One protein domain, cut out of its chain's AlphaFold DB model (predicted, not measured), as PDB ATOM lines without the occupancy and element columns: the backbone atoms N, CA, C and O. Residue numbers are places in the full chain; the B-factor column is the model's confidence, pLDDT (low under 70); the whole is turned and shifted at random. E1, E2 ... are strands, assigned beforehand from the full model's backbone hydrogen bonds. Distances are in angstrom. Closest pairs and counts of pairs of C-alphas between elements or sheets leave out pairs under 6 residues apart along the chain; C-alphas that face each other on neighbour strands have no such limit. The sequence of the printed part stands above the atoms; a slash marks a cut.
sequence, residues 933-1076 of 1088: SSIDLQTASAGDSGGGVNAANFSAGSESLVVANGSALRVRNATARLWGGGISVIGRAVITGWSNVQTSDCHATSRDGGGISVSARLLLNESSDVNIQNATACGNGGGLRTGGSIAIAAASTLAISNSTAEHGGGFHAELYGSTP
ATOM      1  N   SER A 933     238.548 241.030 191.262       98.19
ATOM      2  CA  SER A 933     238.929 239.805 191.968       98.19
ATOM      3  C   SER A 933     238.396 239.794 193.397       98.19
ATOM      4  O   SER A 933     237.979 240.826 193.929       98.19
ATOM      5  N   SER A 934     238.415 238.635 194.053       98.12
ATOM      6  CA  SER A 934     237.928 238.522 195.427       98.12
ATOM      7  C   SER A 934     238.819 237.694 196.336       98.12
ATOM      8  O   SER A 934     239.296 236.627 195.951       98.12
ATOM      9  N   ILE A 935     238.954 238.150 197.579       98.19
ATOM     10  CA  ILE A 935     239.516 237.386 198.692       98.19
ATOM     11  C   ILE A 935     238.434 237.252 199.772       98.19
ATOM     12  O   ILE A 935     237.931 238.266 200.254       98.19
ATOM     13  N   ASP A 936     238.080 236.025 200.157       97.94
ATOM     14  CA  ASP A 936     237.111 235.728 201.227       97.94
ATOM     15  C   ASP A 936     237.779 234.881 202.323       97.94
ATOM     16  O   ASP A 936     238.246 233.767 202.073       97.94
ATOM     17  N   LEU A 937     237.865 235.437 203.534       97.56
ATOM     18  CA  LEU A 937     238.502 234.832 204.701       97.56
ATOM     19  C   LEU A 937     237.464 234.607 205.800       97.56
ATOM     20  O   LEU A 937     236.815 235.555 206.244       97.56
ATOM     21  N   GLN A 938     237.330 233.368 206.268       96.75
ATOM     22  CA  GLN A 938     236.298 232.968 207.226       96.75
ATOM     23  C   GLN A 938     236.893 232.150 208.370       96.75
ATOM     24  O   GLN A 938     237.686 231.241 208.137       96.75
ATOM     25  N   THR A 939     236.490 232.437 209.608       95.31
ATOM     26  CA  THR A 939     236.896 231.657 210.793       95.31
ATOM     27  C   THR A 939     238.422 231.561 210.908       95.31
ATOM     28  O   THR A 939     239.014 230.480 210.901       95.31
ATOM     29  N   ALA A 940     239.087 232.715 210.953       96.00
ATOM     30  CA  ALA A 940     240.544 232.792 210.964       96.00
ATOM     31  C   ALA A 940     241.072 233.326 212.303       96.00
ATOM     32  O   ALA A 940     240.481 234.230 212.887       96.00
ATOM     33  N   SER A 941     242.175 232.792 212.832       96.56
ATOM     34  CA  SER A 941     242.740 233.303 214.088       96.56
ATOM     35  C   SER A 941     244.255 233.454 214.091       96.56
ATOM     36  O   SER A 941     244.963 232.663 213.479       96.56
ATOM     37  N   ALA A 942     244.752 234.470 214.796       96.50
ATOM     38  CA  ALA A 942     246.165 234.794 214.940       96.50
ATOM     39  C   ALA A 942     246.543 235.043 216.409       96.50
ATOM     40  O   ALA A 942     245.875 235.780 217.135       96.50
ATOM     41  N   GLY A 943     247.658 234.464 216.842       94.44
ATOM     42  CA  GLY A 943     248.234 234.661 218.168       94.44
ATOM     43  C   GLY A 943     248.851 236.042 218.367       94.44
ATOM     44  O   GLY A 943     249.009 236.460 219.509       94.44
ATOM     45  N   ASP A 944     249.164 236.754 217.284       95.12
ATOM     46  CA  ASP A 944     249.655 238.130 217.300       95.12
ATOM     47  C   ASP A 944     248.688 239.069 216.577       95.12
ATOM     48  O   ASP A 944     247.755 239.540 217.213       95.12
ATOM     49  N   SER A 945     248.875 239.373 215.290       96.00
ATOM     50  CA  SER A 945     248.078 240.396 214.586       96.00
ATOM     51  C   SER A 945     247.431 239.866 213.310       96.00
ATOM     52  O   SER A 945     247.956 238.938 212.700       96.00
ATOM     53  N   GLY A 946     246.326 240.471 212.876       93.19
ATOM     54  CA  GLY A 946     245.666 240.137 211.614       93.19
ATOM     55  C   GLY A 946     245.036 238.750 211.634       93.19
ATOM     56  O   GLY A 946     245.572 237.828 211.020       93.19
ATOM     57  N   GLY A 947     243.917 238.580 212.341       91.81
ATOM     58  CA  GLY A 947     243.231 237.285 212.420       91.81
ATOM     59  C   GLY A 947     242.840 236.782 211.031       91.81
ATOM     60  O   GLY A 947     243.098 235.628 210.706       91.81
ATOM     61  N   GLY A 948     242.346 237.672 210.168       95.75
ATOM     62  CA  GLY A 948     242.188 237.434 208.735       95.75
ATOM     63  C   GLY A 948     243.464 237.740 207.952       95.75
ATOM     64  O   GLY A 948     244.114 236.819 207.463       95.75
ATOM     65  N   VAL A 949     243.828 239.021 207.832       97.25
ATOM     66  CA  VAL A 949     244.977 239.500 207.034       97.25
ATOM     67  C   VAL A 949     245.979 240.235 207.912       97.25
ATOM     68  O   VAL A 949     245.599 241.142 208.647       97.25
ATOM     69  N   ASN A 950     247.267 239.937 207.758       97.25
ATOM     70  CA  ASN A 950     248.357 240.791 208.216       97.25
ATOM     71  C   ASN A 950     249.277 241.170 207.044       97.25
ATOM     72  O   ASN A 950     250.024 240.329 206.539       97.25
ATOM     73  N   ALA A 951     249.229 242.437 206.631       96.19
ATOM     74  CA  ALA A 951     250.053 243.010 205.571       96.19
ATOM     75  C   ALA A 951     251.119 243.936 206.177       96.19
ATOM     76  O   ALA A 951     250.811 245.050 206.602       96.19
ATOM     77  N   ALA A 952     252.368 243.479 206.263       92.75
ATOM     78  CA  ALA A 952     253.433 244.188 206.965       92.75
ATOM     79  C   ALA A 952     254.621 244.526 206.055       92.75
ATOM     80  O   ALA A 952     255.490 243.687 205.807       92.75
ATOM     81  N   ASN A 953     254.688 245.786 205.619       86.06
ATOM     82  CA  ASN A 953     255.848 246.349 204.937       86.06
ATOM     83  C   ASN A 953     256.470 247.445 205.805       86.06
ATOM     84  O   ASN A 953     255.871 248.489 206.060       86.06
ATOM     85  N   PHE A 954     257.698 247.211 206.262       80.31
ATOM     86  CA  PHE A 954     258.418 248.163 207.109       80.31
ATOM     87  C   PHE A 954     259.056 249.313 206.318       80.31
ATOM     88  O   PHE A 954     259.605 250.240 206.913       80.31
ATOM     89  N   SER A 955     258.972 249.290 204.984       79.69
ATOM     90  CA  SER A 955     259.472 250.376 204.142       79.69
ATOM     91  C   SER A 955     258.573 251.604 204.298       79.69
ATOM     92  O   SER A 955     257.408 251.593 203.887       79.69
ATOM     93  N   ALA A 956     259.100 252.671 204.902       71.50
ATOM     94  CA  ALA A 956     258.346 253.897 205.147       71.50
ATOM     95  C   ALA A 956     257.721 254.441 203.849       71.50
ATOM     96  O   ALA A 956     258.396 254.615 202.839       71.50
ATOM     97  N   GLY A 957     256.411 254.707 203.882       74.81
ATOM     98  CA  GLY A 957     255.663 255.258 202.747       74.81
ATOM     99  C   GLY A 957     255.180 254.245 201.705       74.81
ATOM    100  O   GLY A 957     254.432 254.646 200.815       74.81
ATOM    101  N   SER A 958     255.542 252.967 201.825       85.50
ATOM    102  CA  SER A 958     255.076 251.920 200.910       85.50
ATOM    103  C   SER A 958     253.612 251.522 201.145       85.50
ATOM    104  O   SER A 958     253.077 251.618 202.256       85.50
ATOM    105  N   GLU A 959     252.958 251.097 200.065       92.12
ATOM    106  CA  GLU A 959     251.612 250.526 200.078       92.12
ATOM    107  C   GLU A 959     251.699 249.044 200.431       92.12
ATOM    108  O   GLU A 959     252.278 248.249 199.688       92.12
ATOM    109  N   SER A 960     251.149 248.688 201.589       94.12
ATOM    110  CA  SER A 960     251.146 247.313 202.100       94.12
ATOM    111  C   SER A 960     249.854 246.587 201.726       94.12
ATOM    112  O   SER A 960     249.860 245.374 201.541       94.12
ATOM    113  N   LEU A 961     248.742 247.315 201.598       96.81
ATOM    114  CA  LEU A 961     247.452 246.784 201.160       96.81
ATOM    115  C   LEU A 961     246.865 247.693 200.080       96.81
ATOM    116  O   LEU A 961     246.698 248.886 200.326       96.81
ATOM    117  N   VAL A 962     246.519 247.124 198.927       97.12
ATOM    118  CA  VAL A 962     245.820 247.807 197.834       97.12
ATOM    119  C   VAL A 962     244.627 246.962 197.403       97.12
ATOM    120  O   VAL A 962     244.795 245.810 197.010       97.12
ATOM    121  N   VAL A 963     243.426 247.534 197.466       97.69
ATOM    122  CA  VAL A 963     242.204 246.944 196.904       97.69
ATOM    123  C   VAL A 963     241.637 247.921 195.879       97.69
ATOM    124  O   VAL A 963     241.218 249.018 196.239       97.69
ATOM    125  N   ALA A 964     241.673 247.551 194.603       97.56
ATOM    126  CA  ALA A 964     241.386 248.439 193.480       97.56
ATOM    127  C   ALA A 964     240.455 247.792 192.439       97.56
ATOM    128  O   ALA A 964     240.269 246.573 192.409       97.56
ATOM    129  N   ASN A 965     239.928 248.612 191.526       96.25
ATOM    130  CA  ASN A 965     239.306 248.164 190.275       96.25
ATOM    131  C   ASN A 965     238.182 247.123 190.467       96.25
ATOM    132  O   ASN A 965     238.234 246.042 189.881       96.25
ATOM    133  N   GLY A 966     237.196 247.438 191.310       96.44
ATOM    134  CA  GLY A 966     235.976 246.653 191.520       96.44
ATOM    135  C   GLY A 966     236.162 245.393 192.362       96.44
ATOM    136  O   GLY A 966     235.334 244.485 192.306       96.44
ATOM    137  N   SER A 967     237.258 245.295 193.115       98.31
ATOM    138  CA  SER A 967     237.620 244.055 193.806       98.31
ATOM    139  C   SER A 967     237.077 243.994 195.233       98.31
ATOM    140  O   SER A 967     236.741 245.019 195.828       98.31
ATOM    141  N   ALA A 968     236.977 242.787 195.797       98.19
ATOM    142  CA  ALA A 968     236.337 242.556 197.092       98.19
ATOM    143  C   ALA A 968     237.235 241.809 198.090       98.19
ATOM    144  O   ALA A 968     237.605 240.662 197.849       98.19
ATOM    145  N   LEU A 969     237.514 242.412 199.247       98.25
ATOM    146  CA  LEU A 969     238.179 241.755 200.378       98.25
ATOM    147  C   LEU A 969     237.178 241.560 201.520       98.25
ATOM    148  O   LEU A 969     236.699 242.533 202.094       98.25
ATOM    149  N   ARG A 970     236.868 240.312 201.870       98.44
ATOM    150  CA  ARG A 970     235.925 239.965 202.939       98.44
ATOM    151  C   ARG A 970     236.631 239.178 204.032       98.44
ATOM    152  O   ARG A 970     237.303 238.193 203.746       98.44
ATOM    153  N   VAL A 971     236.453 239.597 205.280       98.12
ATOM    154  CA  VAL A 971     236.977 238.922 206.470       98.12
ATOM    155  C   VAL A 971     235.844 238.736 207.470       98.12
ATOM    156  O   VAL A 971     235.203 239.706 207.864       98.12
ATOM    157  N   ARG A 972     235.573 237.496 207.877       98.06
ATOM    158  CA  ARG A 972     234.479 237.164 208.797       98.06
ATOM    159  C   ARG A 972     234.957 236.264 209.921       98.06
ATOM    160  O   ARG A 972     235.738 235.343 209.672       98.06
ATOM    161  N   ASN A 973     234.415 236.470 211.120       97.56
ATOM    162  CA  ASN A 973     234.668 235.611 212.278       97.56
ATOM    163  C   ASN A 973     236.176 235.452 212.552       97.56
ATOM    164  O   ASN A 973     236.701 234.337 212.586       97.56
ATOM    165  N   ALA A 974     236.898 236.574 212.623       97.69
ATOM    166  CA  ALA A 974     238.356 236.573 212.700       97.69
ATOM    167  C   ALA A 974     238.877 237.124 214.030       97.69
ATOM    168  O   ALA A 974     238.423 238.164 214.498       97.69
ATOM    169  N   THR A 975     239.864 236.456 214.627       97.44
ATOM    170  CA  THR A 975     240.375 236.821 215.957       97.44
ATOM    171  C   THR A 975     241.887 237.003 215.950       97.44
ATOM    172  O   THR A 975     242.616 236.112 215.531       97.44
ATOM    173  N   ALA A 976     242.383 238.115 216.483       97.12
ATOM    174  CA  ALA A 976     243.798 238.343 216.756       97.12
ATOM    175  C   ALA A 976     244.015 238.661 218.240       97.12
ATOM    176  O   ALA A 976     243.111 239.145 218.919       97.12
ATOM    177  N   ARG A 977     245.223 238.430 218.762       95.75
ATOM    178  CA  ARG A 977     245.558 238.860 220.126       95.75
ATOM    179  C   ARG A 977     245.825 240.361 220.186       95.75
ATOM    180  O   ARG A 977     245.180 241.072 220.937       95.75
ATOM    181  N   LEU A 978     246.780 240.834 219.397       94.38
ATOM    182  CA  LEU A 978     247.308 242.190 219.435       94.38
ATOM    183  C   LEU A 978     246.477 243.119 218.544       94.38
ATOM    184  O   LEU A 978     245.581 243.783 219.047       94.38
ATOM    185  N   TRP A 979     246.760 243.184 217.243       93.88
ATOM    186  CA  TRP A 979     246.185 244.205 216.363       93.88
ATOM    187  C   TRP A 979     245.357 243.609 215.236       93.88
ATOM    188  O   TRP A 979     245.751 242.592 214.668       93.88
ATOM    189  N   GLY A 980     244.280 244.290 214.840       89.50
ATOM    190  CA  GLY A 980     243.568 243.952 213.607       89.50
ATOM    191  C   GLY A 980     242.912 242.580 213.689       89.50
ATOM    192  O   GLY A 980     243.391 241.648 213.045       89.50
ATOM    193  N   GLY A 981     241.847 242.427 214.483       90.44
ATOM    194  CA  GLY A 981     241.137 241.145 214.602       90.44
ATOM    195  C   GLY A 981     240.754 240.581 213.231       90.44
ATOM    196  O   GLY A 981     241.035 239.420 212.940       90.44
ATOM    197  N   GLY A 982     240.260 241.442 212.337       96.44
ATOM    198  CA  GLY A 982     240.103 241.152 210.913       96.44
ATOM    199  C   GLY A 982     241.375 241.421 210.102       96.44
ATOM    200  O   GLY A 982     242.003 240.491 209.593       96.44
ATOM    201  N   ILE A 983     241.749 242.695 209.956       98.00
ATOM    202  CA  ILE A 983     242.831 243.161 209.075       98.00
ATOM    203  C   ILE A 983     243.845 243.988 209.873       98.00
ATOM    204  O   ILE A 983     243.485 244.953 210.540       98.00
ATOM    205  N   SER A 984     245.128 243.660 209.753       97.44
ATOM    206  CA  SER A 984     246.259 244.420 210.291       97.44
ATOM    207  C   SER A 984     247.177 244.853 209.150       97.44
ATOM    208  O   SER A 984     247.633 244.021 208.367       97.44
ATOM    209  N   VAL A 985     247.467 246.149 209.048       96.88
ATOM    210  CA  VAL A 985     248.343 246.727 208.026       96.88
ATOM    211  C   VAL A 985     249.446 247.538 208.693       96.88
ATOM    212  O   VAL A 985     249.187 248.578 209.297       96.88
ATOM    213  N   ILE A 986     250.695 247.099 208.544       94.88
ATOM    214  CA  ILE A 986     251.871 247.904 208.888       94.88
ATOM    215  C   ILE A 986     252.318 248.610 207.607       94.88
ATOM    216  O   ILE A 986     252.866 247.972 206.708       94.88
ATOM    217  N   GLY A 987     252.019 249.906 207.503       93.88
ATOM    218  CA  GLY A 987     252.221 250.726 206.306       93.88
ATOM    219  C   GLY A 987     250.933 251.407 205.841       93.88
ATOM    220  O   GLY A 987     250.087 251.779 206.661       93.88
ATOM    221  N   ARG A 988     250.807 251.634 204.527       95.25
ATOM    222  CA  ARG A 988     249.625 252.278 203.934       95.25
ATOM    223  C   ARG A 988     248.627 251.243 203.416       95.25
ATOM    224  O   ARG A 988     249.025 250.253 202.806       95.25
ATOM    225  N   ALA A 989     247.346 251.521 203.634       96.94
ATOM    226  CA  ALA A 989     246.222 250.813 203.042       96.94
ATOM    227  C   ALA A 989     245.501 251.744 202.058       96.94
ATOM    228  O   ALA A 989     245.110 252.853 202.431       96.94
ATOM    229  N   VAL A 990     245.336 251.300 200.814       97.44
ATOM    230  CA  VAL A 990     244.656 252.026 199.738       97.44
ATOM    231  C   VAL A 990     243.483 251.190 199.251       97.44
ATOM    232  O   VAL A 990     243.646 250.035 198.870       97.44
ATOM    233  N   ILE A 991     242.293 251.773 199.271       97.88
ATOM    234  CA  ILE A 991     241.066 251.153 198.784       97.88
ATOM    235  C   ILE A 991     240.478 252.136 197.768       97.88
ATOM    236  O   ILE A 991     240.239 253.298 198.094       97.88
ATOM    237  N   THR A 992     240.354 251.714 196.511       97.38
ATOM    238  CA  THR A 992     240.040 252.604 195.382       97.38
ATOM    239  C   THR A 992     239.245 251.898 194.282       97.38
ATOM    240  O   THR A 992     239.015 250.690 194.347       97.38
ATOM    241  N   GLY A 993     238.804 252.644 193.271       95.19
ATOM    242  CA  GLY A 993     238.142 252.153 192.063       95.19
ATOM    243  C   GLY A 993     236.942 251.249 192.326       95.19
ATOM    244  O   GLY A 993     236.955 250.112 191.871       95.19
ATOM    245  N   TRP A 994     235.933 251.710 193.069       96.31
ATOM    246  CA  TRP A 994     234.704 250.950 193.379       96.31
ATOM    247  C   TRP A 994     234.927 249.613 194.100       96.31
ATOM    248  O   TRP A 994     234.138 248.677 193.972       96.31
ATOM    249  N   SER A 995     236.026 249.499 194.842       97.88
ATOM    250  CA  SER A 995     236.334 248.290 195.602       97.88
ATOM    251  C   SER A 995     235.583 248.216 196.923       97.88
ATOM    252  O   SER A 995     235.237 249.239 197.509       97.88
ATOM    253  N   ASN A 996     235.392 246.996 197.421       98.00
ATOM    254  CA  ASN A 996     234.636 246.712 198.635       98.00
ATOM    255  C   ASN A 996     235.491 245.944 199.654       98.00
ATOM    256  O   ASN A 996     235.971 244.845 199.372       98.00
ATOM    257  N   VAL A 997     235.656 246.492 200.856       98.19
ATOM    258  CA  VAL A 997     236.316 245.814 201.979       98.19
ATOM    259  C   VAL A 997     235.320 245.612 203.113       98.19
ATOM    260  O   VAL A 997     234.742 246.566 203.624       98.19
ATOM    261  N   GLN A 998     235.129 244.364 203.534       98.25
ATOM    262  CA  GLN A 998     234.184 243.997 204.587       98.25
ATOM    263  C   GLN A 998     234.890 243.244 205.706       98.25
ATOM    264  O   GLN A 998     235.561 242.245 205.449       98.25
ATOM    265  N   THR A 999     234.685 243.677 206.946       97.94
ATOM    266  CA  THR A 999     235.083 242.921 208.137       97.94
ATOM    267  C   THR A 999     233.877 242.733 209.051       97.94
ATOM    268  O   THR A 999     233.289 243.734 209.466       97.94
ATOM    269  N   SER A1000     233.503 241.496 209.382       97.94
ATOM    270  CA  SER A1000     232.400 241.217 210.314       97.94
ATOM    271  C   SER A1000     232.798 240.244 211.417       97.94
ATOM    272  O   SER A1000     233.566 239.310 211.180       97.94
ATOM    273  N   ASP A1001     232.266 240.456 212.622       97.62
ATOM    274  CA  ASP A1001     232.421 239.541 213.762       97.62
ATOM    275  C   ASP A1001     233.909 239.290 214.075       97.62
ATOM    276  O   ASP A1001     234.389 238.159 214.123       97.62
ATOM    277  N   CYS A1002     234.684 240.375 214.156       97.75
ATOM    278  CA  CYS A1002     236.138 240.324 214.297       97.75
ATOM    279  C   CYS A1002     236.601 240.834 215.668       97.75
ATOM    280  O   CYS A1002     236.076 241.823 216.180       97.75
ATOM    281  N   HIS A1003     237.615 240.199 216.258       96.88
ATOM    282  CA  HIS A1003     238.001 240.433 217.650       96.88
ATOM    283  C   HIS A1003     239.516 240.620 217.825       96.88
ATOM    284  O   HIS A1003     240.303 239.774 217.408       96.88
ATOM    285  N   ALA A1004     239.938 241.697 218.496       96.00
ATOM    286  CA  ALA A1004     241.301 241.897 218.995       96.00
ATOM    287  C   ALA A1004     241.309 241.767 220.528       96.00
ATOM    288  O   ALA A1004     240.741 242.605 221.228       96.00
ATOM    289  N   THR A1005     241.906 240.704 221.072       95.44
ATOM    290  CA  THR A1005     241.672 240.316 222.479       95.44
ATOM    291  C   THR A1005     242.554 241.014 223.510       95.44
ATOM    292  O   THR A1005     242.251 240.935 224.696       95.44
ATOM    293  N   SER A1006     243.628 241.694 223.106       92.38
ATOM    294  CA  SER A1006     244.525 242.400 224.029       92.38
ATOM    295  C   SER A1006     245.004 243.774 223.567       92.38
ATOM    296  O   SER A1006     245.553 244.504 224.391       92.38
ATOM    297  N   ARG A1007     244.828 244.154 222.290       92.31
ATOM    298  CA  ARG A1007     245.071 245.534 221.825       92.31
ATOM    299  C   ARG A1007     244.020 246.013 220.814       92.31
ATOM    300  O   ARG A1007     242.834 245.756 220.997       92.31
ATOM    301  N   ASP A1008     244.449 246.807 219.836       92.69
ATOM    302  CA  ASP A1008     243.641 247.759 219.074       92.69
ATOM    303  C   ASP A1008     243.096 247.204 217.746       92.69
ATOM    304  O   ASP A1008     243.710 246.337 217.116       92.69
ATOM    305  N   GLY A1009     242.010 247.802 217.246       87.12
ATOM    306  CA  GLY A1009     241.495 247.558 215.896       87.12
ATOM    307  C   GLY A1009     240.847 246.186 215.749       87.12
ATOM    308  O   GLY A1009     241.404 245.314 215.091       87.12
ATOM    309  N   GLY A1010     239.676 245.969 216.348       89.88
ATOM    310  CA  GLY A1010     238.977 244.677 216.280       89.88
ATOM    311  C   GLY A1010     238.628 244.283 214.843       89.88
ATOM    312  O   GLY A1010     238.849 243.144 214.446       89.88
ATOM    313  N   GLY A1011     238.172 245.239 214.032       95.94
ATOM    314  CA  GLY A1011     237.959 245.060 212.594       95.94
ATOM    315  C   GLY A1011     239.245 245.274 211.799       95.94
ATOM    316  O   GLY A1011     239.824 244.322 211.277       95.94
ATOM    317  N   ILE A1012     239.704 246.526 211.718       97.44
ATOM    318  CA  ILE A1012     240.856 246.958 210.915       97.44
ATOM    319  C   ILE A1012     241.838 247.770 211.776       97.44
ATOM    320  O   ILE A1012     241.439 248.676 212.505       97.44
ATOM    321  N   SER A1013     243.138 247.498 211.654       96.94
ATOM    322  CA  SER A1013     244.227 248.284 212.248       96.94
ATOM    323  C   SER A1013     245.247 248.674 211.178       96.94
ATOM    324  O   SER A1013     245.791 247.800 210.509       96.94
ATOM    325  N   VAL A1014     245.522 249.969 211.002       96.25
ATOM    326  CA  VAL A1014     246.492 250.496 210.023       96.25
ATOM    327  C   VAL A1014     247.527 251.356 210.742       96.25
ATOM    328  O   VAL A1014     247.169 252.311 211.419       96.25
ATOM    329  N   SER A1015     248.820 251.062 210.610       93.94
ATOM    330  CA  SER A1015     249.848 251.799 211.359       93.94
ATOM    331  C   SER A1015     250.167 253.186 210.797       93.94
ATOM    332  O   SER A1015     250.616 254.033 211.562       93.94
ATOM    333  N   ALA A1016     249.958 253.429 209.494       92.38
ATOM    334  CA  ALA A1016     250.289 254.705 208.856       92.38
ATOM    335  C   ALA A1016     249.072 255.416 208.246       92.38
ATOM    336  O   ALA A1016     248.478 256.275 208.887       92.38
ATOM    337  N   ARG A1017     248.710 255.133 206.990       93.31
ATOM    338  CA  ARG A1017     247.635 255.864 206.294       93.31
ATOM    339  C   ARG A1017     246.608 254.913 205.712       93.31
ATOM    340  O   ARG A1017     246.991 253.976 205.020       93.31
ATOM    341  N   LEU A1018     245.333 255.220 205.928       96.06
ATOM    342  CA  LEU A1018     244.209 254.613 205.217       96.06
ATOM    343  C   LEU A1018     243.657 255.621 204.199       96.06
ATOM    344  O   LEU A1018     243.276 256.733 204.566       96.06
ATOM    345  N   LEU A1019     243.640 255.251 202.921       96.88
ATOM    346  CA  LEU A1019     243.077 256.046 201.830       96.88
ATOM    347  C   LEU A1019     241.894 255.299 201.214       96.88
ATOM    348  O   LEU A1019     242.083 254.213 200.679       96.88
ATOM    349  N   LEU A1020     240.714 255.912 201.263       96.94
ATOM    350  CA  LEU A1020     239.512 255.494 200.549       96.94
ATOM    351  C   LEU A1020     239.249 256.509 199.438       96.94
ATOM    352  O   LEU A1020     239.083 257.701 199.719       96.94
ATOM    353  N   ASN A1021     239.258 256.070 198.186       94.62
ATOM    354  CA  ASN A1021     239.031 256.937 197.033       94.62
ATOM    355  C   ASN A1021     238.136 256.261 195.983       94.62
ATOM    356  O   ASN A1021     237.833 255.074 196.089       94.62
ATOM    357  N   GLU A1022     237.714 257.034 194.980       94.56
ATOM    358  CA  GLU A1022     237.020 256.558 193.775       94.56
ATOM    359  C   GLU A1022     235.824 255.645 194.089       94.56
ATOM    360  O   GLU A1022     235.705 254.543 193.557       94.56
ATOM    361  N   SER A1023     234.943 256.119 194.975       96.00
ATOM    362  CA  SER A1023     233.687 255.452 195.343       96.00
ATOM    363  C   SER A1023     233.882 254.032 195.886       96.00
ATOM    364  O   SER A1023     233.133 253.122 195.544       96.00
ATOM    365  N   SER A1024     234.916 253.836 196.704       96.50
ATOM    366  CA  SER A1024     235.153 252.574 197.409       96.50
ATOM    367  C   SER A1024     234.346 252.476 198.702       96.50
ATOM    368  O   SER A1024     234.079 253.480 199.357       96.50
ATOM    369  N   ASP A1025     234.011 251.253 199.105       97.31
ATOM    370  CA  ASP A1025     233.214 250.978 200.296       97.31
ATOM    371  C   ASP A1025     233.995 250.139 201.307       97.31
ATOM    372  O   ASP A1025     234.531 249.076 200.990       97.31
ATOM    373  N   VAL A1026     234.022 250.600 202.555       97.94
ATOM    374  CA  VAL A1026     234.554 249.856 203.697       97.94
ATOM    375  C   VAL A1026     233.460 249.683 204.736       97.94
ATOM    376  O   VAL A1026     232.956 250.666 205.272       97.94
ATOM    377  N   ASN A1027     233.106 248.435 205.043       98.00
ATOM    378  CA  ASN A1027     232.086 248.099 206.033       98.00
ATOM    379  C   ASN A1027     232.667 247.237 207.162       98.00
ATOM    380  O   ASN A1027     233.153 246.129 206.927       98.00
ATOM    381  N   ILE A1028     232.583 247.741 208.390       97.88
ATOM    382  CA  ILE A1028     233.044 247.082 209.608       97.88
ATOM    383  C   ILE A1028     231.841 246.852 210.522       97.88
ATOM    384  O   ILE A1028     231.166 247.800 210.923       97.88
ATOM    385  N   GLN A1029     231.577 245.595 210.869       97.69
ATOM    386  CA  GLN A1029     230.414 245.219 211.668       97.69
ATOM    387  C   GLN A1029     230.783 244.274 212.816       97.69
ATOM    388  O   GLN A1029     231.590 243.364 212.643       97.69
ATOM    389  N   ASN A1030     230.146 244.453 213.979       96.94
ATOM    390  CA  ASN A1030     230.249 243.545 215.132       96.94
ATOM    391  C   ASN A1030     231.706 243.287 215.571       96.94
ATOM    392  O   ASN A1030     232.083 242.156 215.873       96.94
ATOM    393  N   ALA A1031     232.549 244.320 215.547       97.19
ATOM    394  CA  ALA A1031     233.978 244.165 215.810       97.19
ATOM    395  C   ALA A1031     234.386 244.678 217.197       97.19
ATOM    396  O   ALA A1031     233.984 245.776 217.587       97.19
ATOM    397  N   THR A1032     235.197 243.918 217.937       96.06
ATOM    398  CA  THR A1032     235.580 244.270 219.315       96.06
ATOM    399  C   THR A1032     237.090 244.354 219.506       96.06
ATOM    400  O   THR A1032     237.813 243.471 219.048       96.06
ATOM    401  N   ALA A1033     237.575 245.343 220.252       95.44
ATOM    402  CA  ALA A1033     238.981 245.449 220.651       95.44
ATOM    403  C   ALA A1033     239.121 245.617 222.169       95.44
ATOM    404  O   ALA A1033     238.346 246.337 222.783       95.44
ATOM    405  N   CYS A1034     240.126 245.000 222.787       93.31
ATOM    406  CA  CYS A1034     240.454 245.278 224.190       93.31
ATOM    407  C   CYS A1034     241.132 246.653 224.341       93.31
ATOM    408  O   CYS A1034     240.919 247.336 225.324       93.31
ATOM    409  N   GLY A1035     241.903 247.106 223.348       91.81
ATOM    410  CA  GLY A1035     242.547 248.422 223.364       91.81
ATOM    411  C   GLY A1035     241.673 249.521 222.758       91.81
ATOM    412  O   GLY A1035     240.593 249.834 223.252       91.81
ATOM    413  N   ASN A1036     242.172 250.119 221.678       92.06
ATOM    414  CA  ASN A1036     241.557 251.241 220.987       92.06
ATOM    415  C   ASN A1036     240.820 250.839 219.703       92.06
ATOM    416  O   ASN A1036     241.334 250.045 218.914       92.06
ATOM    417  N   GLY A1037     239.668 251.465 219.446       89.06
ATOM    418  CA  GLY A1037     238.980 251.428 218.148       89.06
ATOM    419  C   GLY A1037     238.476 250.036 217.762       89.06
ATOM    420  O   GLY A1037     239.101 249.330 216.973       89.06
ATOM    421  N   GLY A1038     237.320 249.642 218.298       88.25
ATOM    422  CA  GLY A1038     236.735 248.309 218.114       88.25
ATOM    423  C   GLY A1038     236.516 247.938 216.652       88.25
ATOM    424  O   GLY A1038     236.767 246.806 216.247       88.25
ATOM    425  N   GLY A1039     236.107 248.913 215.844       94.44
ATOM    426  CA  GLY A1039     235.975 248.783 214.403       94.44
ATOM    427  C   GLY A1039     237.285 249.098 213.692       94.44
ATOM    428  O   GLY A1039     237.866 248.215 213.067       94.44
ATOM    429  N   LEU A1040     237.757 250.342 213.799       96.31
ATOM    430  CA  LEU A1040     238.938 250.834 213.085       96.31
ATOM    431  C   LEU A1040     239.925 251.536 214.024       96.31
ATOM    432  O   LEU A1040     239.544 252.448 214.758       96.31
ATOM    433  N   ARG A1041     241.210 251.186 213.904       95.06
ATOM    434  CA  ARG A1041     242.334 251.936 214.476       95.06
ATOM    435  C   ARG A1041     243.315 252.386 213.392       95.06
ATOM    436  O   ARG A1041     243.800 251.560 212.624       95.06
ATOM    437  N   THR A1042     243.666 253.672 213.362       93.50
ATOM    438  CA  THR A1042     244.762 254.201 212.529       93.50
ATOM    439  C   THR A1042     245.856 254.845 213.386       93.50
ATOM    440  O   THR A1042     245.554 255.567 214.333       93.50
ATOM    441  N   GLY A1043     247.123 254.584 213.063       89.06
ATOM    442  CA  GLY A1043     248.298 255.230 213.664       89.06
ATOM    443  C   GLY A1043     248.776 256.487 212.924       89.06
ATOM    444  O   GLY A1043     249.814 257.047 213.268       89.06
ATOM    445  N   GLY A1044     248.055 256.919 211.887       87.81
ATOM    446  CA  GLY A1044     248.344 258.164 211.180       87.81
ATOM    447  C   GLY A1044     247.090 258.789 210.580       87.81
ATOM    448  O   GLY A1044     246.151 259.108 211.299       87.81
ATOM    449  N   SER A1045     247.069 259.024 209.265       90.19
ATOM    450  CA  SER A1045     245.965 259.754 208.617       90.19
ATOM    451  C   SER A1045     244.923 258.829 207.993       90.19
ATOM    452  O   SER A1045     245.239 257.752 207.488       90.19
ATOM    453  N   ILE A1046     243.670 259.280 207.989       93.81
ATOM    454  CA  ILE A1046     242.601 258.709 207.170       93.81
ATOM    455  C   ILE A1046     242.177 259.766 206.157       93.81
ATOM    456  O   ILE A1046     241.978 260.925 206.514       93.81
ATOM    457  N   ALA A1047     242.046 259.364 204.897       94.31
ATOM    458  CA  ALA A1047     241.491 260.193 203.838       94.31
ATOM    459  C   ALA A1047     240.346 259.432 203.170       94.31
ATOM    460  O   ALA A1047     240.567 258.337 202.662       94.31
ATOM    461  N   ILE A1048     239.150 260.018 203.177       94.25
ATOM    462  CA  ILE A1048     237.961 259.491 202.501       94.25
ATOM    463  C   ILE A1048     237.575 260.509 201.428       94.25
ATOM    464  O   ILE A1048     237.298 261.664 201.748       94.25
ATOM    465  N   ALA A1049     237.624 260.108 200.162       92.38
ATOM    466  CA  ALA A1049     237.441 260.988 199.012       92.38
ATOM    467  C   ALA A1049     236.496 260.380 197.965       92.38
ATOM    468  O   ALA A1049     236.163 259.197 198.017       92.38
ATOM    469  N   ALA A1050     236.064 261.210 197.009       89.00
ATOM    470  CA  ALA A1050     235.336 260.808 195.799       89.00
ATOM    471  C   ALA A1050     234.158 259.839 196.043       89.00
ATOM    472  O   ALA A1050     234.061 258.789 195.410       89.00
ATOM    473  N   ALA A1051     233.269 260.208 196.972       93.06
ATOM    474  CA  ALA A1051     232.074 259.443 197.348       93.06
ATOM    475  C   ALA A1051     232.345 258.042 197.932       93.06
ATOM    476  O   ALA A1051     231.474 257.182 197.886       93.06
ATOM    477  N   SER A1052     233.540 257.812 198.480       97.19
ATOM    478  CA  SER A1052     233.841 256.572 199.203       97.19
ATOM    479  C   SER A1052     233.136 256.537 200.561       97.19
ATOM    480  O   SER A1052     232.981 257.579 201.207       97.19
ATOM    481  N   THR A1053     232.768 255.343 201.021       96.50
ATOM    482  CA  THR A1053     232.036 255.131 202.274       96.50
ATOM    483  C   THR A1053     232.890 254.375 203.285       96.50
ATOM    484  O   THR A1053     233.494 253.352 202.969       96.50
ATOM    485  N   LEU A1054     232.889 254.840 204.535       96.56
ATOM    486  CA  LEU A1054     233.352 254.073 205.691       96.56
ATOM    487  C   LEU A1054     232.182 253.901 206.662       96.56
ATOM    488  O   LEU A1054     231.738 254.873 207.270       96.56
ATOM    489  N   ALA A1055     231.699 252.671 206.813       96.81
ATOM    490  CA  ALA A1055     230.641 252.307 207.745       96.81
ATOM    491  C   ALA A1055     231.212 251.457 208.885       96.81
ATOM    492  O   ALA A1055     231.878 250.452 208.643       96.81
ATOM    493  N   ILE A1056     230.941 251.859 210.129       96.56
ATOM    494  CA  ILE A1056     231.297 251.106 211.338       96.56
ATOM    495  C   ILE A1056     230.026 250.929 212.165       96.56
ATOM    496  O   ILE A1056     229.373 251.911 212.511       96.56
ATOM    497  N   SER A1057     229.660 249.687 212.471       96.19
ATOM    498  CA  SER A1057     228.430 249.369 213.202       96.19
ATOM    499  C   SER A1057     228.650 248.283 214.248       96.19
ATOM    500  O   SER A1057     229.390 247.325 214.030       96.19
ATOM    501  N   ASN A1058     227.988 248.428 215.400       95.31
ATOM    502  CA  ASN A1058     228.053 247.477 216.515       95.31
ATOM    503  C   ASN A1058     229.490 247.125 216.943       95.31
ATOM    504  O   ASN A1058     229.778 245.982 217.290       95.31
ATOM    505  N   SER A1059     230.398 248.101 216.896       96.19
ATOM    506  CA  SER A1059     231.800 247.903 217.254       96.19
ATOM    507  C   SER A1059     232.133 248.537 218.596       96.19
ATOM    508  O   SER A1059     231.748 249.676 218.854       96.19
ATOM    509  N   THR A1060     232.873 247.821 219.440       93.06
ATOM    510  CA  THR A1060     233.168 248.244 220.817       93.06
ATOM    511  C   THR A1060     234.644 248.089 221.163       93.06
ATOM    512  O   THR A1060     235.320 247.175 220.690       93.06
ATOM    513  N   ALA A1061     235.160 248.979 222.006       93.62
ATOM    514  CA  ALA A1061     236.480 248.829 222.601       93.62
ATOM    515  C   ALA A1061     236.533 249.396 224.018       93.62
ATOM    516  O   ALA A1061     235.686 250.223 224.363       93.62
ATOM    517  N   GLU A1062     237.512 248.977 224.833       89.25
ATOM    518  CA  GLU A1062     237.695 249.557 226.176       89.25
ATOM    519  C   GLU A1062     238.062 251.042 226.085       89.25
ATOM    520  O   GLU A1062     237.655 251.847 226.928       89.25
ATOM    521  N   HIS A1063     238.801 251.423 225.038       81.06
ATOM    522  CA  HIS A1063     239.215 252.794 224.780       81.06
ATOM    523  C   HIS A1063     238.812 253.235 223.360       81.06
ATOM    524  O   HIS A1063     238.935 252.506 222.381       81.06
ATOM    525  N   GLY A1064     238.269 254.448 223.228       71.19
ATOM    526  CA  GLY A1064     237.959 255.049 221.926       71.19
ATOM    527  C   GLY A1064     236.859 254.388 221.082       71.19
ATOM    528  O   GLY A1064     236.865 254.562 219.870       71.19
ATOM    529  N   GLY A1065     235.917 253.658 221.688       88.88
ATOM    530  CA  GLY A1065     234.675 253.239 221.021       88.88
ATOM    531  C   GLY A1065     234.883 252.405 219.749       88.88
ATOM    532  O   GLY A1065     235.712 251.495 219.713       88.88
ATOM    533  N   GLY A1066     234.105 252.689 218.701       87.88
ATOM    534  CA  GLY A1066     234.192 251.993 217.413       87.88
ATOM    535  C   GLY A1066     235.343 252.475 216.517       87.88
ATOM    536  O   GLY A1066     235.778 251.719 215.646       87.88
ATOM    537  N   PHE A1067     235.866 253.686 216.731       93.19
ATOM    538  CA  PHE A1067     236.841 254.340 215.857       93.19
ATOM    539  C   PHE A1067     237.921 255.095 216.644       93.19
ATOM    540  O   PHE A1067     237.628 255.979 217.445       93.19
ATOM    541  N   HIS A1068     239.192 254.814 216.349       91.62
ATOM    542  CA  HIS A1068     240.321 255.507 216.966       91.62
ATOM    543  C   HIS A1068     241.381 255.937 215.945       91.62
ATOM    544  O   HIS A1068     241.917 255.113 215.200       91.62
ATOM    545  N   ALA A1069     241.736 257.223 215.959       88.00
ATOM    546  CA  ALA A1069     242.811 257.774 215.143       88.00
ATOM    547  C   ALA A1069     243.879 258.451 216.010       88.00
ATOM    548  O   ALA A1069     243.606 259.416 216.729       88.00
ATOM    549  N   GLU A1070     245.107 257.949 215.909       84.62
ATOM    550  CA  GLU A1070     246.276 258.460 216.614       84.62
ATOM    551  C   GLU A1070     247.152 259.238 215.625       84.62
ATOM    552  O   GLU A1070     247.768 258.664 214.729       84.62
ATOM    553  N   LEU A1071     247.188 260.566 215.750       74.06
ATOM    554  CA  LEU A1071     247.990 261.419 214.873       74.06
ATOM    555  C   LEU A1071     249.416 261.541 215.423       74.06
ATOM    556  O   LEU A1071     249.707 262.412 216.247       74.06
ATOM    557  N   TYR A1072     250.335 260.702 214.941       64.88
ATOM    558  CA  TYR A1072     251.764 260.946 215.141       64.88
ATOM    559  C   TYR A1072     252.227 262.077 214.216       64.88
ATOM    560  O   TYR A1072     252.470 261.880 213.026       64.88
ATOM    561  N   GLY A1073     252.371 263.281 214.772       54.94
ATOM    562  CA  GLY A1073     253.040 264.402 214.113       54.94
ATOM    563  C   GLY A1073     254.543 264.145 214.001       54.94
ATOM    564  O   GLY A1073     255.327 264.674 214.783       54.94
ATOM    565  N   SER A1074     254.970 263.306 213.057       45.12
ATOM    566  CA  SER A1074     256.390 263.063 212.804       45.12
ATOM    567  C   SER A1074     256.976 264.165 211.914       45.12
ATOM    568  O   SER A1074     257.192 263.966 210.720       45.12
ATOM    569  N   THR A1075     257.250 265.334 212.491       47.38
ATOM    570  CA  THR A1075     258.292 266.231 211.964       47.38
ATOM    571  C   THR A1075     259.627 265.789 212.571       47.38
ATOM    572  O   THR A1075     259.794 265.921 213.785       47.38
ATOM    573  N   PRO A1076     260.584 265.244 211.794       43.16
ATOM    574  CA  PRO A1076     261.892 264.871 212.325       43.16
ATOM    575  C   PRO A1076     262.648 266.150 212.717       43.16
ATOM    576  O   PRO A1076     263.058 266.904 211.841       43.16
TER     577      PRO A1076
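What this domain is: This is residues 933 to 1076 of the 1088 residues of the protein "PmpB protein" of Symbiodinium sp. CCMP2456 (UniProt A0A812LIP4). The chain is wound in stacked turns, a solenoid of parallel strands with three walls: E1, E4, E7, E10 and E14 with E11 and E15 beyond the bend, then E2, E5, E8, E12 and E16, then E3, E6, E9 and E13. The first wall folds over at a corner, and a tail, residues 1072 to 1076, leads away from the coil. The printed part has 144 residues, with no named helix and sixteen named strands, E1 to E16 in order; the class is all strand. It is compact, with a radius of gyration of the C-alphas of 13.4 A, and spans 39 by 33 by 25 A.

Where its parts are: Find C-alpha 934 at (237.928, 238.522, 195.427); from there E1 runs to residue 942, 21.5 A. E2 is residues 949 to 952 and E3 959 to 963. Next come E4, residues 968 to 976, 21.4 A; E5, 983 to 986; and E6, 988 to 991. C-alpha 996 at (234.636, 246.712, 198.635) begins E7, which runs to 1004, 22.0 A. Read on through E8, 1012 to 1014; E9, 1017 to 1020; E10, 1025 to 1029; E11, 1032 to 1036; E12, 1040 to 1042; and E13, 1045 to 1048. E14 is residues 1053 to 1057, E15 1060 to 1063, and E16 1067 to 1071, ending at C-alpha 1071 (247.990, 261.419, 214.873).

How they stand to each other: Begin with the branched, twisted sheet. E1 and E4 are parallel, with N 937 and O 970 2.8 A apart, within hydrogen-bond range. E4 and E7 are parallel too, with N 971 and O 998 at 2.8 A. E1 bends by 79 degrees at residue 939, E4 by 79 degrees at 973, and E7 by 76 degrees at 1001. On the other side of E7 from E4 are E10, with N 997 and O 1025 at 2.8 A, and E11, with N 1004 and O 1032 at 2.8 A. E10 runs on into E11 at 100 degrees, and E14 into E15 at 85 degrees. E14 is parallel to E10, with N 1026 and O 1053 at 2.8 A, and E15 to E11, with N 1033 and O 1060 at 2.9 A. Look next at the parallel sheet E2, E5, E8, E12, E16, where N 951 and O 984 of E2 and E5 are 2.8 A apart. In the parallel sheet E3, E6, E9, E13, N 963 and O 990 of E3 and E6 are 2.9 A apart. Between these two sheets, the closest C-alphas of E2 and E3 are those of Ala 951 and Ser 960, 5.6 A.

The domain as a whole: The C-alphas farthest apart are those of Thr 939 and Pro 1076, 41.6 A. The printed part has no cut and no long link. The mean pLDDT of the printed part is 92.5; residues 1072 to 1076 are under 70.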